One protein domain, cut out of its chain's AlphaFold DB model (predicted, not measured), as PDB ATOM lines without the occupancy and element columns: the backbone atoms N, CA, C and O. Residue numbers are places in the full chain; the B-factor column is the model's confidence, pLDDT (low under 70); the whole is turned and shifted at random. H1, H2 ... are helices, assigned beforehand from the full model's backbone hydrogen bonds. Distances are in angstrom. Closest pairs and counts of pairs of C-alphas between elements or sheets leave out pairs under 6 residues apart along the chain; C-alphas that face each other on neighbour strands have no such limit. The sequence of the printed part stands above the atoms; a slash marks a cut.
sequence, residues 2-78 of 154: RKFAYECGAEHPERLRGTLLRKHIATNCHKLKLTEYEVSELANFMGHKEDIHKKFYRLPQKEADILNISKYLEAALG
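This is residues 2 to 78 of the 154 residues of an uncharacterized protein of Lasius niger (UniProt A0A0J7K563). The long helix H5 sticks out as a free arm from one end of a small body made by H2, H3 and H4, and H1 lies at the opposite end. The 77 printed residues, with five named helices, H1 to H5, and no named strand, are all helix by class. The whole is extended, with a radius of gyration of the C-alphas of 17.9 A and spans of 64 by 27 by 17 A.

H5, residues 62 to 76, is 20.7 A long and ends at C-alpha 76 (50.952, -19.375, -64.115). H2, residues 18 to 31, measures 19.9 A. H3 is residues 36 to 45, H4 50 to 56, and H1 2 to 7, from C-alpha 2 (37.487, -40.604, -14.811).

H5 and H1 touch no helix. H2 is close but not clearly touching to H3, closest C-alphas Cys 29 and Val 39, 7.0 A, at a shallow tilt of 24 degrees, opposite ways. H2 is likewise close but not clearly touching to H4, closest C-alphas Ala 26 and His 53, 7.4 A, about perpendicular at 84 degrees. H3 and H4 touch, closest C-alphas Ser 40 and Glu 50, 5.5 A, only just about perpendicular at 72 degrees. Every O i to N i+4 pair is within hydrogen-bond range in H1 to H5.

The farthest C-alphas, Glu 7 and Gly 78, are 64.3 A apart. The printed part has no cut and no long link. Residues 48 to 56, 58 and 60 to 64 are under pLDDT 70.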
ATOM      1  N   ARG A   2      38.951 -40.766 -14.962       84.50
ATOM      2  CA  ARG A   2      37.487 -40.604 -14.811       84.50
ATOM      3  C   ARG A   2      37.062 -40.248 -13.382       84.50
ATOM      4  O   ARG A   2      36.347 -39.279 -13.211       84.50
ATOM      5  N   LYS A   3      37.565 -40.978 -12.382       88.12
ATOM      6  CA  LYS A   3      37.314 -40.702 -10.958       88.12
ATOM      7  C   LYS A   3      37.686 -39.259 -10.580       88.12
ATOM      8  O   LYS A   3      36.828 -38.502 -10.154       88.12
ATOM      9  N   PHE A   4      38.917 -38.850 -10.893       89.38
ATOM     10  CA  PHE A   4      39.396 -37.488 -10.642       89.38
ATOM     11  C   PHE A   4      38.605 -36.396 -11.375       89.38
ATOM     12  O   PHE A   4      38.482 -35.300 -10.851       89.38
ATOM     13  N   ALA A   5      38.054 -36.680 -12.559       88.69
ATOM     14  CA  ALA A   5      37.218 -35.725 -13.288       88.69
ATOM     15  C   ALA A   5      35.900 -35.419 -12.559       88.69
ATOM     16  O   ALA A   5      35.433 -34.288 -12.597       88.69
ATOM     17  N   TYR A   6      35.309 -36.415 -11.895       88.19
ATOM     18  CA  TYR A   6      34.116 -36.208 -11.071       88.19
ATOM     19  C   TYR A   6      34.466 -35.562  -9.726       88.19
ATOM     20  O   TYR A   6      33.743 -34.694  -9.250       88.19
ATOM     21  N   GLU A   7      35.598 -35.942  -9.135       92.12
ATOM     22  CA  GLU A   7      36.058 -35.389  -7.854       92.12
ATOM     23  C   GLU A   7      36.544 -33.937  -7.962       92.12
ATOM     24  O   GLU A   7      36.479 -33.203  -6.981       92.12
ATOM     25  N   CYS A   8      36.994 -33.487  -9.140       89.62
ATOM     26  CA  CYS A   8      37.437 -32.107  -9.338       89.62
ATOM     27  C   CYS A   8      36.285 -31.098  -9.487       89.62
ATOM     28  O   CYS A   8      36.554 -29.916  -9.684       89.62
ATOM     29  N   GLY A   9      35.023 -31.547  -9.431       88.88
ATOM     30  CA  GLY A   9      33.849 -30.675  -9.524       88.88
ATOM     31  C   GLY A   9      33.693 -29.978 -10.879       88.88
ATOM     32  O   GLY A   9      33.120 -28.895 -10.942       88.88
ATOM     33  N   ALA A  10      34.235 -30.558 -11.954       87.12
ATOM     34  CA  ALA A  10      34.048 -30.018 -13.296       87.12
ATOM     35  C   ALA A  10      32.568 -30.100 -13.708       87.12
ATOM     36  O   ALA A  10      31.899 -31.083 -13.400       87.12
ATOM     37  N   GLU A  11      32.087 -29.103 -14.451       90.62
ATOM     38  CA  GLU A  11      30.711 -29.057 -14.970       90.62
ATOM     39  C   GLU A  11      30.415 -30.228 -15.924       90.62
ATOM     40  O   GLU A  11      29.339 -30.816 -15.885       90.62
ATOM     41  N   HIS A  12      31.424 -30.623 -16.710       87.56
ATOM     42  CA  HIS A  12      31.351 -31.670 -17.733       87.56
ATOM     43  C   HIS A  12      32.471 -32.719 -17.567       87.56
ATOM     44  O   HIS A  12      33.435 -32.769 -18.349       87.56
ATOM     45  N   PRO A  13      32.411 -33.571 -16.527       87.44
ATOM     46  CA  PRO A  13      33.456 -34.551 -16.202       87.44
ATOM     47  C   PRO A  13      33.630 -35.642 -17.276       87.44
ATOM     48  O   PRO A  13      34.677 -36.306 -17.358       87.44
ATOM     49  N   GLU A  14      32.633 -35.845 -18.133       86.19
ATOM     50  CA  GLU A  14      32.666 -36.720 -19.304       86.19
ATOM     51  C   GLU A  14      33.616 -36.228 -20.396       86.19
ATOM     52  O   GLU A  14      34.218 -37.064 -21.081       86.19
ATOM     53  N   ARG A  15      33.825 -34.909 -20.496       85.62
ATOM     54  CA  ARG A  15      34.725 -34.277 -21.474       85.62
ATOM     55  C   ARG A  15      36.186 -34.278 -21.027       85.62
ATOM     56  O   ARG A  15      37.090 -34.180 -21.859       85.62
ATOM     57  N   LEU A  16      36.457 -34.475 -19.736       86.81
ATOM     58  CA  LEU A  16      37.821 -34.579 -19.216       86.81
ATOM     59  C   LEU A  16      38.408 -35.969 -19.520       86.81
ATOM     60  O   LEU A  16      38.454 -36.891 -18.692       86.81
ATOM     61  N   ARG A  17      38.798 -36.153 -20.785       86.75
ATOM     62  CA  ARG A  17      39.361 -37.388 -21.346       86.75
ATOM     63  C   ARG A  17      40.669 -37.077 -22.062       86.75
ATOM     64  O   ARG A  17      40.797 -36.056 -22.730       86.75
ATOM     65  N   GLY A  18      41.621 -38.010 -22.000       82.75
ATOM     66  CA  GLY A  18      42.915 -37.858 -22.676       82.75
ATOM     67  C   GLY A  18      42.801 -37.715 -24.200       82.75
ATOM     68  O   GLY A  18      43.626 -37.059 -24.823       82.75
ATOM     69  N   THR A  19      41.755 -38.277 -24.815       82.44
ATOM     70  CA  THR A  19      41.472 -38.121 -26.252       82.44
ATOM     71  C   THR A  19      41.068 -36.693 -26.610       82.44
ATOM     72  O   THR A  19      41.596 -36.141 -27.572       82.44
ATOM     73  N   LEU A  20      40.175 -36.080 -25.832       83.75
ATOM     74  CA  LEU A  20      39.754 -34.691 -26.030       83.75
ATOM     75  C   LEU A  20      40.905 -33.722 -25.760       83.75
ATOM     76  O   LEU A  20      41.120 -32.804 -26.548       83.75
ATOM     77  N   LEU A  21      41.716 -33.997 -24.737       84.25
ATOM     78  CA  LEU A  21      42.946 -33.252 -24.482       84.25
ATOM     79  C   LEU A  21      43.896 -33.287 -25.691       84.25
ATOM     80  O   LEU A  21      44.356 -32.240 -26.137       84.25
ATOM     81  N   ARG A  22      44.144 -34.467 -26.277       82.94
ATOM     82  CA  ARG A  22      44.985 -34.595 -27.482       82.94
ATOM     83  C   ARG A  22      44.409 -33.853 -28.692       82.94
ATOM     84  O   ARG A  22      45.176 -33.220 -29.413       82.94
ATOM     85  N   LYS A  23      43.081 -33.862 -28.891       83.69
ATOM     86  CA  LYS A  23      42.413 -33.060 -29.942       83.69
ATOM     87  C   LYS A  23      42.615 -31.561 -29.724       83.69
ATOM     88  O   LYS A  23      42.922 -30.825 -30.664       83.69
ATOM     89  N   HIS A  24      42.449 -31.111 -28.484       84.88
ATOM     90  CA  HIS A  24      42.615 -29.709 -28.134       84.88
ATOM     91  C   HIS A  24      44.061 -29.256 -28.346       84.88
ATOM     92  O   HIS A  24      44.310 -28.232 -28.981       84.88
ATOM     93  N   ILE A  25      45.025 -30.052 -27.889       84.69
ATOM     94  CA  ILE A  25      46.446 -29.758 -28.064       84.69
ATOM     95  C   ILE A  25      46.816 -29.715 -29.544       84.69
ATOM     96  O   ILE A  25      47.396 -28.730 -29.980       84.69
ATOM     97  N   ALA A  26      46.381 -30.687 -30.343       81.94
ATOM     98  CA  ALA A  26      46.595 -30.680 -31.787       81.94
ATOM     99  C   ALA A  26      46.102 -29.401 -32.481       81.94
ATOM    100  O   ALA A  26      46.804 -28.816 -33.306       81.94
ATOM    101  N   THR A  27      44.908 -28.943 -32.101       85.50
ATOM    102  CA  THR A  27      44.324 -27.698 -32.610       85.50
ATOM    103  C   THR A  27      45.194 -26.492 -32.250       85.50
ATOM    104  O   THR A  27      45.423 -25.621 -33.085       85.50
ATOM    105  N   ASN A  28      45.716 -26.440 -31.024       85.00
ATOM    106  CA  ASN A  28      46.593 -25.353 -30.590       85.00
ATOM    107  C   ASN A  28      47.975 -25.413 -31.251       85.00
ATOM    108  O   ASN A  28      48.448 -24.386 -31.722       85.00
ATOM    109  N   CYS A  29      48.588 -26.591 -31.382       84.81
ATOM    110  CA  CYS A  29      49.845 -26.768 -32.117       84.81
ATOM    111  C   CYS A  29      49.734 -26.260 -33.557       84.81
ATOM    112  O   CYS A  29      50.642 -25.604 -34.062       84.81
ATOM    113  N   HIS A  30      48.592 -26.524 -34.195       80.06
ATOM    114  CA  HIS A  30      48.290 -26.018 -35.524       80.06
ATOM    115  C   HIS A  30      48.189 -24.486 -35.559       80.06
ATOM    116  O   HIS A  30      48.798 -23.849 -36.418       80.06
ATOM    117  N   LYS A  31      47.459 -23.881 -34.611       83.19
ATOM    118  CA  LYS A  31      47.345 -22.416 -34.489       83.19
ATOM    119  C   LYS A  31      48.699 -21.744 -34.250       83.19
ATOM    120  O   LYS A  31      48.963 -20.689 -34.816       83.19
ATOM    121  N   LEU A  32      49.549 -22.376 -33.443       84.31
ATOM    122  CA  LEU A  32      50.897 -21.913 -33.112       84.31
ATOM    123  C   LEU A  32      51.928 -22.207 -34.214       84.31
ATOM    124  O   LEU A  32      53.081 -21.822 -34.064       84.31
ATOM    125  N   LYS A  33      51.524 -22.861 -35.317       80.50
ATOM    126  CA  LYS A  33      52.394 -23.249 -36.443       80.50
ATOM    127  C   LYS A  33      53.665 -23.982 -35.988       80.50
ATOM    128  O   LYS A  33      54.747 -23.721 -36.507       80.50
ATOM    129  N   LEU A  34      53.523 -24.892 -35.023       83.50
ATOM    130  CA  LEU A  34      54.649 -25.693 -34.542       83.50
ATOM    131  C   LEU A  34      55.231 -26.556 -35.665       83.50
ATOM    132  O   LEU A  34      54.509 -27.051 -36.537       83.50
ATOM    133  N   THR A  35      56.542 -26.760 -35.612       84.31
ATOM    134  CA  THR A  35      57.261 -27.636 -36.539       84.31
ATOM    135  C   THR A  35      56.934 -29.108 -36.279       84.31
ATOM    136  O   THR A  35      56.483 -29.499 -35.200       84.31
ATOM    137  N   GLU A  36      57.195 -29.966 -37.267       78.94
ATOM    138  CA  GLU A  36      56.955 -31.408 -37.125       78.94
ATOM    139  C   GLU A  36      57.761 -32.031 -35.979       78.94
ATOM    140  O   GLU A  36      57.284 -32.966 -35.334       78.94
ATOM    141  N   TYR A  37      58.956 -31.503 -35.712       84.62
ATOM    142  CA  TYR A  37      59.806 -31.937 -34.609       84.62
ATOM    143  C   TYR A  37      59.164 -31.616 -33.253       84.62
ATOM    144  O   TYR A  37      58.967 -32.519 -32.443       84.62
ATOM    145  N   GLU A  38      58.730 -30.371 -33.047       84.38
ATOM    146  CA  GLU A  38      58.104 -29.923 -31.793       84.38
ATOM    147  C   GLU A  38      56.791 -30.662 -31.503       84.38
ATOM    148  O   GLU A  38      56.516 -31.053 -30.368       84.38
ATOM    149  N   VAL A  39      55.983 -30.915 -32.539       82.38
ATOM    150  CA  VAL A  39      54.760 -31.722 -32.404       82.38
ATOM    151  C   VAL A  39      55.090 -33.168 -32.019       82.38
ATOM    152  O   VAL A  39      54.348 -33.781 -31.249       82.38
ATOM    153  N   SER A  40      56.199 -33.714 -32.523       80.06
ATOM    154  CA  SER A  40      56.640 -35.080 -32.213       80.06
ATOM    155  C   SER A  40      57.175 -35.192 -30.784       80.06
ATOM    156  O   SER A  40      56.825 -36.134 -30.073       80.06
ATOM    157  N   GLU A  41      57.943 -34.208 -30.313       84.62
ATOM    158  CA  GLU A  41      58.371 -34.139 -28.908       84.62
ATOM    159  C   GLU A  41      57.178 -34.027 -27.953       84.62
ATOM    160  O   GLU A  41      57.101 -34.753 -26.957       84.62
ATOM    161  N   LEU A  42      56.194 -33.188 -28.287       84.50
ATOM    162  CA  LEU A  42      54.974 -33.051 -27.495       84.50
ATOM    163  C   LEU A  42      54.149 -34.347 -27.467       84.50
ATOM    164  O   LEU A  42      53.634 -34.733 -26.416       84.50
ATOM    165  N   ALA A  43      54.047 -35.045 -28.599       80.94
ATOM    166  CA  ALA A  43      53.385 -36.345 -28.683       80.94
ATOM    167  C   ALA A  43      54.060 -37.390 -27.778       80.94
ATOM    168  O   ALA A  43      53.377 -38.112 -27.043       80.94
ATOM    169  N   ASN A  44      55.396 -37.422 -27.790       82.19
ATOM    170  CA  ASN A  44      56.190 -38.299 -26.931       82.19
ATOM    171  C   ASN A  44      55.943 -37.997 -25.446       82.19
ATOM    172  O   ASN A  44      55.771 -38.926 -24.656       82.19
ATOM    173  N   PHE A  45      55.833 -36.718 -25.074       83.00
ATOM    174  CA  PHE A  45      55.510 -36.300 -23.707       83.00
ATOM    175  C   PHE A  45      54.085 -36.689 -23.268       83.00
ATOM    176  O   PHE A  45      53.870 -37.107 -22.132       83.00
ATOM    177  N   MET A  46      53.097 -36.601 -24.163       78.31
ATOM    178  CA  MET A  46      51.689 -36.924 -23.872       78.31
ATOM    179  C   MET A  46      51.366 -38.426 -23.829       78.31
ATOM    180  O   MET A  46      50.229 -38.810 -23.524       78.31
ATOM    181  N   GLY A  47      52.352 -39.274 -24.119       74.69
ATOM    182  CA  GLY A  47      52.316 -40.684 -23.767       74.69
ATOM    183  C   GLY A  47      51.766 -41.644 -24.819       74.69
ATOM    184  O   GLY A  47      51.257 -42.670 -24.393       74.69
ATOM    185  N   HIS A  48      51.864 -41.376 -26.137       67.81
ATOM    186  CA  HIS A  48      51.791 -42.413 -27.198       67.81
ATOM    187  C   HIS A  48      52.330 -41.954 -28.580       67.81
ATOM    188  O   HIS A  48      52.323 -40.773 -28.909       67.81
ATOM    189  N   LYS A  49      52.737 -42.956 -29.386       64.44
ATOM    190  CA  LYS A  49      53.414 -42.959 -30.706       64.44
ATOM    191  C   LYS A  49      53.071 -41.783 -31.645       64.44
ATOM    192  O   LYS A  49      51.917 -41.600 -32.039       64.44
ATOM    193  N   GLU A  50      54.128 -41.083 -32.061       58.28
ATOM    194  CA  GLU A  50      54.221 -39.976 -33.036       58.28
ATOM    195  C   GLU A  50      53.251 -40.079 -34.236       58.28
ATOM    196  O   GLU A  50      52.658 -39.088 -34.675       58.28
ATOM    197  N   ASP A  51      53.017 -41.304 -34.710       61.97
ATOM    198  CA  ASP A  51      52.185 -41.627 -35.871       61.97
ATOM    199  C   ASP A  51      50.727 -41.149 -35.745       61.97
ATOM    200  O   ASP A  51      50.114 -40.744 -36.739       61.97
ATOM    201  N   ILE A  52      50.146 -41.158 -34.537       64.75
ATOM    202  CA  ILE A  52      48.740 -40.764 -34.348       64.75
ATOM    203  C   ILE A  52      48.595 -39.239 -34.454       64.75
ATOM    204  O   ILE A  52      47.638 -38.757 -35.065       64.75
ATOM    205  N   HIS A  53      49.561 -38.478 -33.923       67.62
ATOM    206  CA  HIS A  53      49.592 -37.014 -34.012       67.62
ATOM    207  C   HIS A  53      49.744 -36.511 -35.445       67.62
ATOM    208  O   HIS A  53      49.018 -35.602 -35.856       67.62
ATOM    209  N   LYS A  54      50.569 -37.179 -36.248       67.31
ATOM    210  CA  LYS A  54      50.722 -36.849 -37.670       67.31
ATOM    211  C   LYS A  54      49.496 -37.230 -38.508       67.31
ATOM    212  O   LYS A  54      49.117 -36.482 -39.408       67.31
ATOM    213  N   LYS A  55      48.855 -38.368 -38.210       65.88
ATOM    214  CA  LYS A  55      47.766 -38.919 -39.035       65.88
ATOM    215  C   LYS A  55      46.367 -38.415 -38.674       65.88
ATOM    216  O   LYS A  55      45.581 -38.139 -39.573       65.88
ATOM    217  N   PHE A  56      46.033 -38.332 -37.388       63.06
ATOM    218  CA  PHE A  56      44.648 -38.118 -36.932       63.06
ATOM    219  C   PHE A  56      44.389 -36.729 -36.353       63.06
ATOM    220  O   PHE A  56      43.239 -36.335 -36.185       63.06
ATOM    221  N   TYR A  57      45.452 -35.998 -36.036       70.25
ATOM    222  CA  TYR A  57      45.374 -34.719 -35.341       70.25
ATOM    223  C   TYR A  57      45.842 -33.540 -36.204       70.25
ATOM    224  O   TYR A  57      45.732 -32.387 -35.794       70.25
ATOM    225  N   ARG A  58      46.315 -33.803 -37.427       68.88
ATOM    226  CA  ARG A  58      46.611 -32.757 -38.402       68.88
ATOM    227  C   ARG A  58      45.304 -32.111 -38.866       68.88
ATOM    228  O   ARG A  58      44.510 -32.738 -39.563       68.88
ATOM    229  N   LEU A  59      45.102 -30.845 -38.507       70.69
ATOM    230  CA  LEU A  59      44.048 -30.030 -39.105       70.69
ATOM    231  C   LEU A  59      44.500 -29.601 -40.517       70.69
ATOM    232  O   LEU A  59      45.630 -29.128 -40.669       70.69
ATOM    233  N   PRO A  60      43.677 -29.786 -41.565       64.06
ATOM    234  CA  PRO A  60      43.994 -29.296 -42.905       64.06
ATOM    235  C   PRO A  60      43.894 -27.762 -42.956       64.06
ATOM    236  O   PRO A  60      42.888 -27.210 -42.520       64.06
ATOM    237  N   GLN A  61      44.899 -27.080 -43.521       64.69
ATOM    238  CA  GLN A  61      44.881 -25.623 -43.754       64.69
ATOM    239  C   GLN A  61      44.151 -25.292 -45.054       64.69
ATOM    240  O   GLN A  61      44.733 -24.729 -45.978       64.69
ATOM    241  N   LYS A  62      42.874 -25.668 -45.152       63.03
ATOM    242  CA  LYS A  62      42.116 -25.527 -46.405       63.03
ATOM    243  C   LYS A  62      42.101 -24.079 -46.896       63.03
ATOM    244  O   LYS A  62      42.198 -23.839 -48.094       63.03
ATOM    245  N   GLU A  63      42.033 -23.121 -45.982       63.56
ATOM    246  CA  GLU A  63      41.964 -21.697 -46.291       63.56
ATOM    247  C   GLU A  63      43.304 -21.172 -46.828       63.56
ATOM    248  O   GLU A  63      43.337 -20.517 -47.869       63.56
ATOM    249  N   ALA A  64      44.423 -21.502 -46.170       66.19
ATOM    250  CA  ALA A  64      45.752 -21.090 -46.628       66.19
ATOM    251  C   ALA A  64      46.130 -21.773 -47.951       66.19
ATOM    252  O   ALA A  64      46.701 -21.135 -48.835       66.19
ATOM    253  N   ASP A  65      45.764 -23.045 -48.113       75.19
ATOM    254  CA  ASP A  65      46.027 -23.812 -49.329       75.19
ATOM    255  C   ASP A  65      45.274 -23.221 -50.530       75.19
ATOM    256  O   ASP A  65      45.872 -23.037 -51.590       75.19
ATOM    257  N   ILE A  66      44.000 -22.836 -50.373       83.88
ATOM    258  CA  ILE A  66      43.221 -22.196 -51.450       83.88
ATOM    259  C   ILE A  66      43.838 -20.851 -51.856       83.88
ATOM    260  O   ILE A  66      43.975 -20.582 -53.052       83.88
ATOM    261  N   LEU A  67      44.251 -20.024 -50.890       83.94
ATOM    262  CA  LEU A  67      44.913 -18.749 -51.183       83.94
ATOM    263  C   LEU A  67      46.236 -18.967 -51.929       83.94
ATOM    264  O   LEU A  67      46.469 -18.339 -52.964       83.94
ATOM    265  N   ASN A  68      47.069 -19.897 -51.462       83.94
ATOM    266  CA  ASN A  68      48.347 -20.210 -52.102       83.94
ATOM    267  C   ASN A  68      48.156 -20.752 -53.525       83.94
ATOM    268  O   ASN A  68      48.827 -20.300 -54.451       83.94
ATOM    269  N   ILE A  69      47.196 -21.659 -53.723       87.38
ATOM    270  CA  ILE A  69      46.872 -22.209 -55.043       87.38
ATOM    271  C   ILE A  69      46.349 -21.106 -55.968       87.38
ATOM    272  O   ILE A  69      46.797 -21.027 -57.109       87.38
ATOM    273  N   SER A  70      45.464 -20.220 -55.497       86.69
ATOM    274  CA  SER A  70      44.966 -19.096 -56.307       86.69
ATOM    275  C   SER A  70      46.102 -18.182 -56.786       86.69
ATOM    276  O   SER A  70      46.176 -17.876 -57.976       86.69
ATOM    277  N   LYS A  71      47.056 -17.863 -55.901       86.94
ATOM    278  CA  LYS A  71      48.267 -17.100 -56.229       86.94
ATOM    279  C   LYS A  71      49.140 -17.814 -57.264       86.94
ATOM    280  O   LYS A  71      49.631 -17.178 -58.194       86.94
ATOM    281  N   TYR A  72      49.339 -19.127 -57.130       91.00
ATOM    282  CA  TYR A  72      50.108 -19.906 -58.108       91.00
ATOM    283  C   TYR A  72      49.429 -19.956 -59.474       91.00
ATOM    284  O   TYR A  72      50.102 -19.831 -60.496       91.00
ATOM    285  N   LEU A  73      48.105 -20.104 -59.501       89.69
ATOM    286  CA  LEU A  73      47.331 -20.102 -60.738       89.69
ATOM    287  C   LEU A  73      47.387 -18.735 -61.429       89.69
ATOM    288  O   LEU A  73      47.575 -18.681 -62.641       89.69
ATOM    289  N   GLU A  74      47.297 -17.636 -60.680       86.12
ATOM    290  CA  GLU A  74      47.435 -16.280 -61.224       86.12
ATOM    291  C   GLU A  74      48.827 -16.036 -61.832       86.12
ATOM    292  O   GLU A  74      48.931 -15.529 -62.952       86.12
ATOM    293  N   ALA A  75      49.886 -16.479 -61.146       85.44
ATOM    294  CA  ALA A  75      51.253 -16.410 -61.659       85.44
ATOM    295  C   ALA A  75      51.447 -17.268 -62.925       85.44
ATOM    296  O   ALA A  75      52.080 -16.827 -63.884       85.44
ATOM    297  N   ALA A  76      50.871 -18.474 -62.963       83.38
ATOM    298  CA  ALA A  76      50.952 -19.375 -64.115       83.38
ATOM    299  C   ALA A  76      50.172 -18.861 -65.337       83.38
ATOM    300  O   ALA A  76      50.572 -19.107 -66.474       83.38
ATOM    301  N   LEU A  77      49.083 -18.118 -65.116       84.44
ATOM    302  CA  LEU A  77      48.292 -17.474 -66.170       84.44
ATOM    303  C   LEU A  77      48.993 -16.249 -66.789       84.44
ATOM    304  O   LEU A  77      48.470 -15.667 -67.738       84.44
ATOM    305  N   GLY A  78      50.167 -15.850 -66.282       70.38
ATOM    306  CA  GLY A  78      50.969 -14.764 -66.850       70.38
ATOM    307  C   GLY A  78      50.372 -13.373 -66.638       70.38
ATOM    308  O   GLY A  78      50.807 -12.413 -67.279       70.38
TER     309      GLY A  78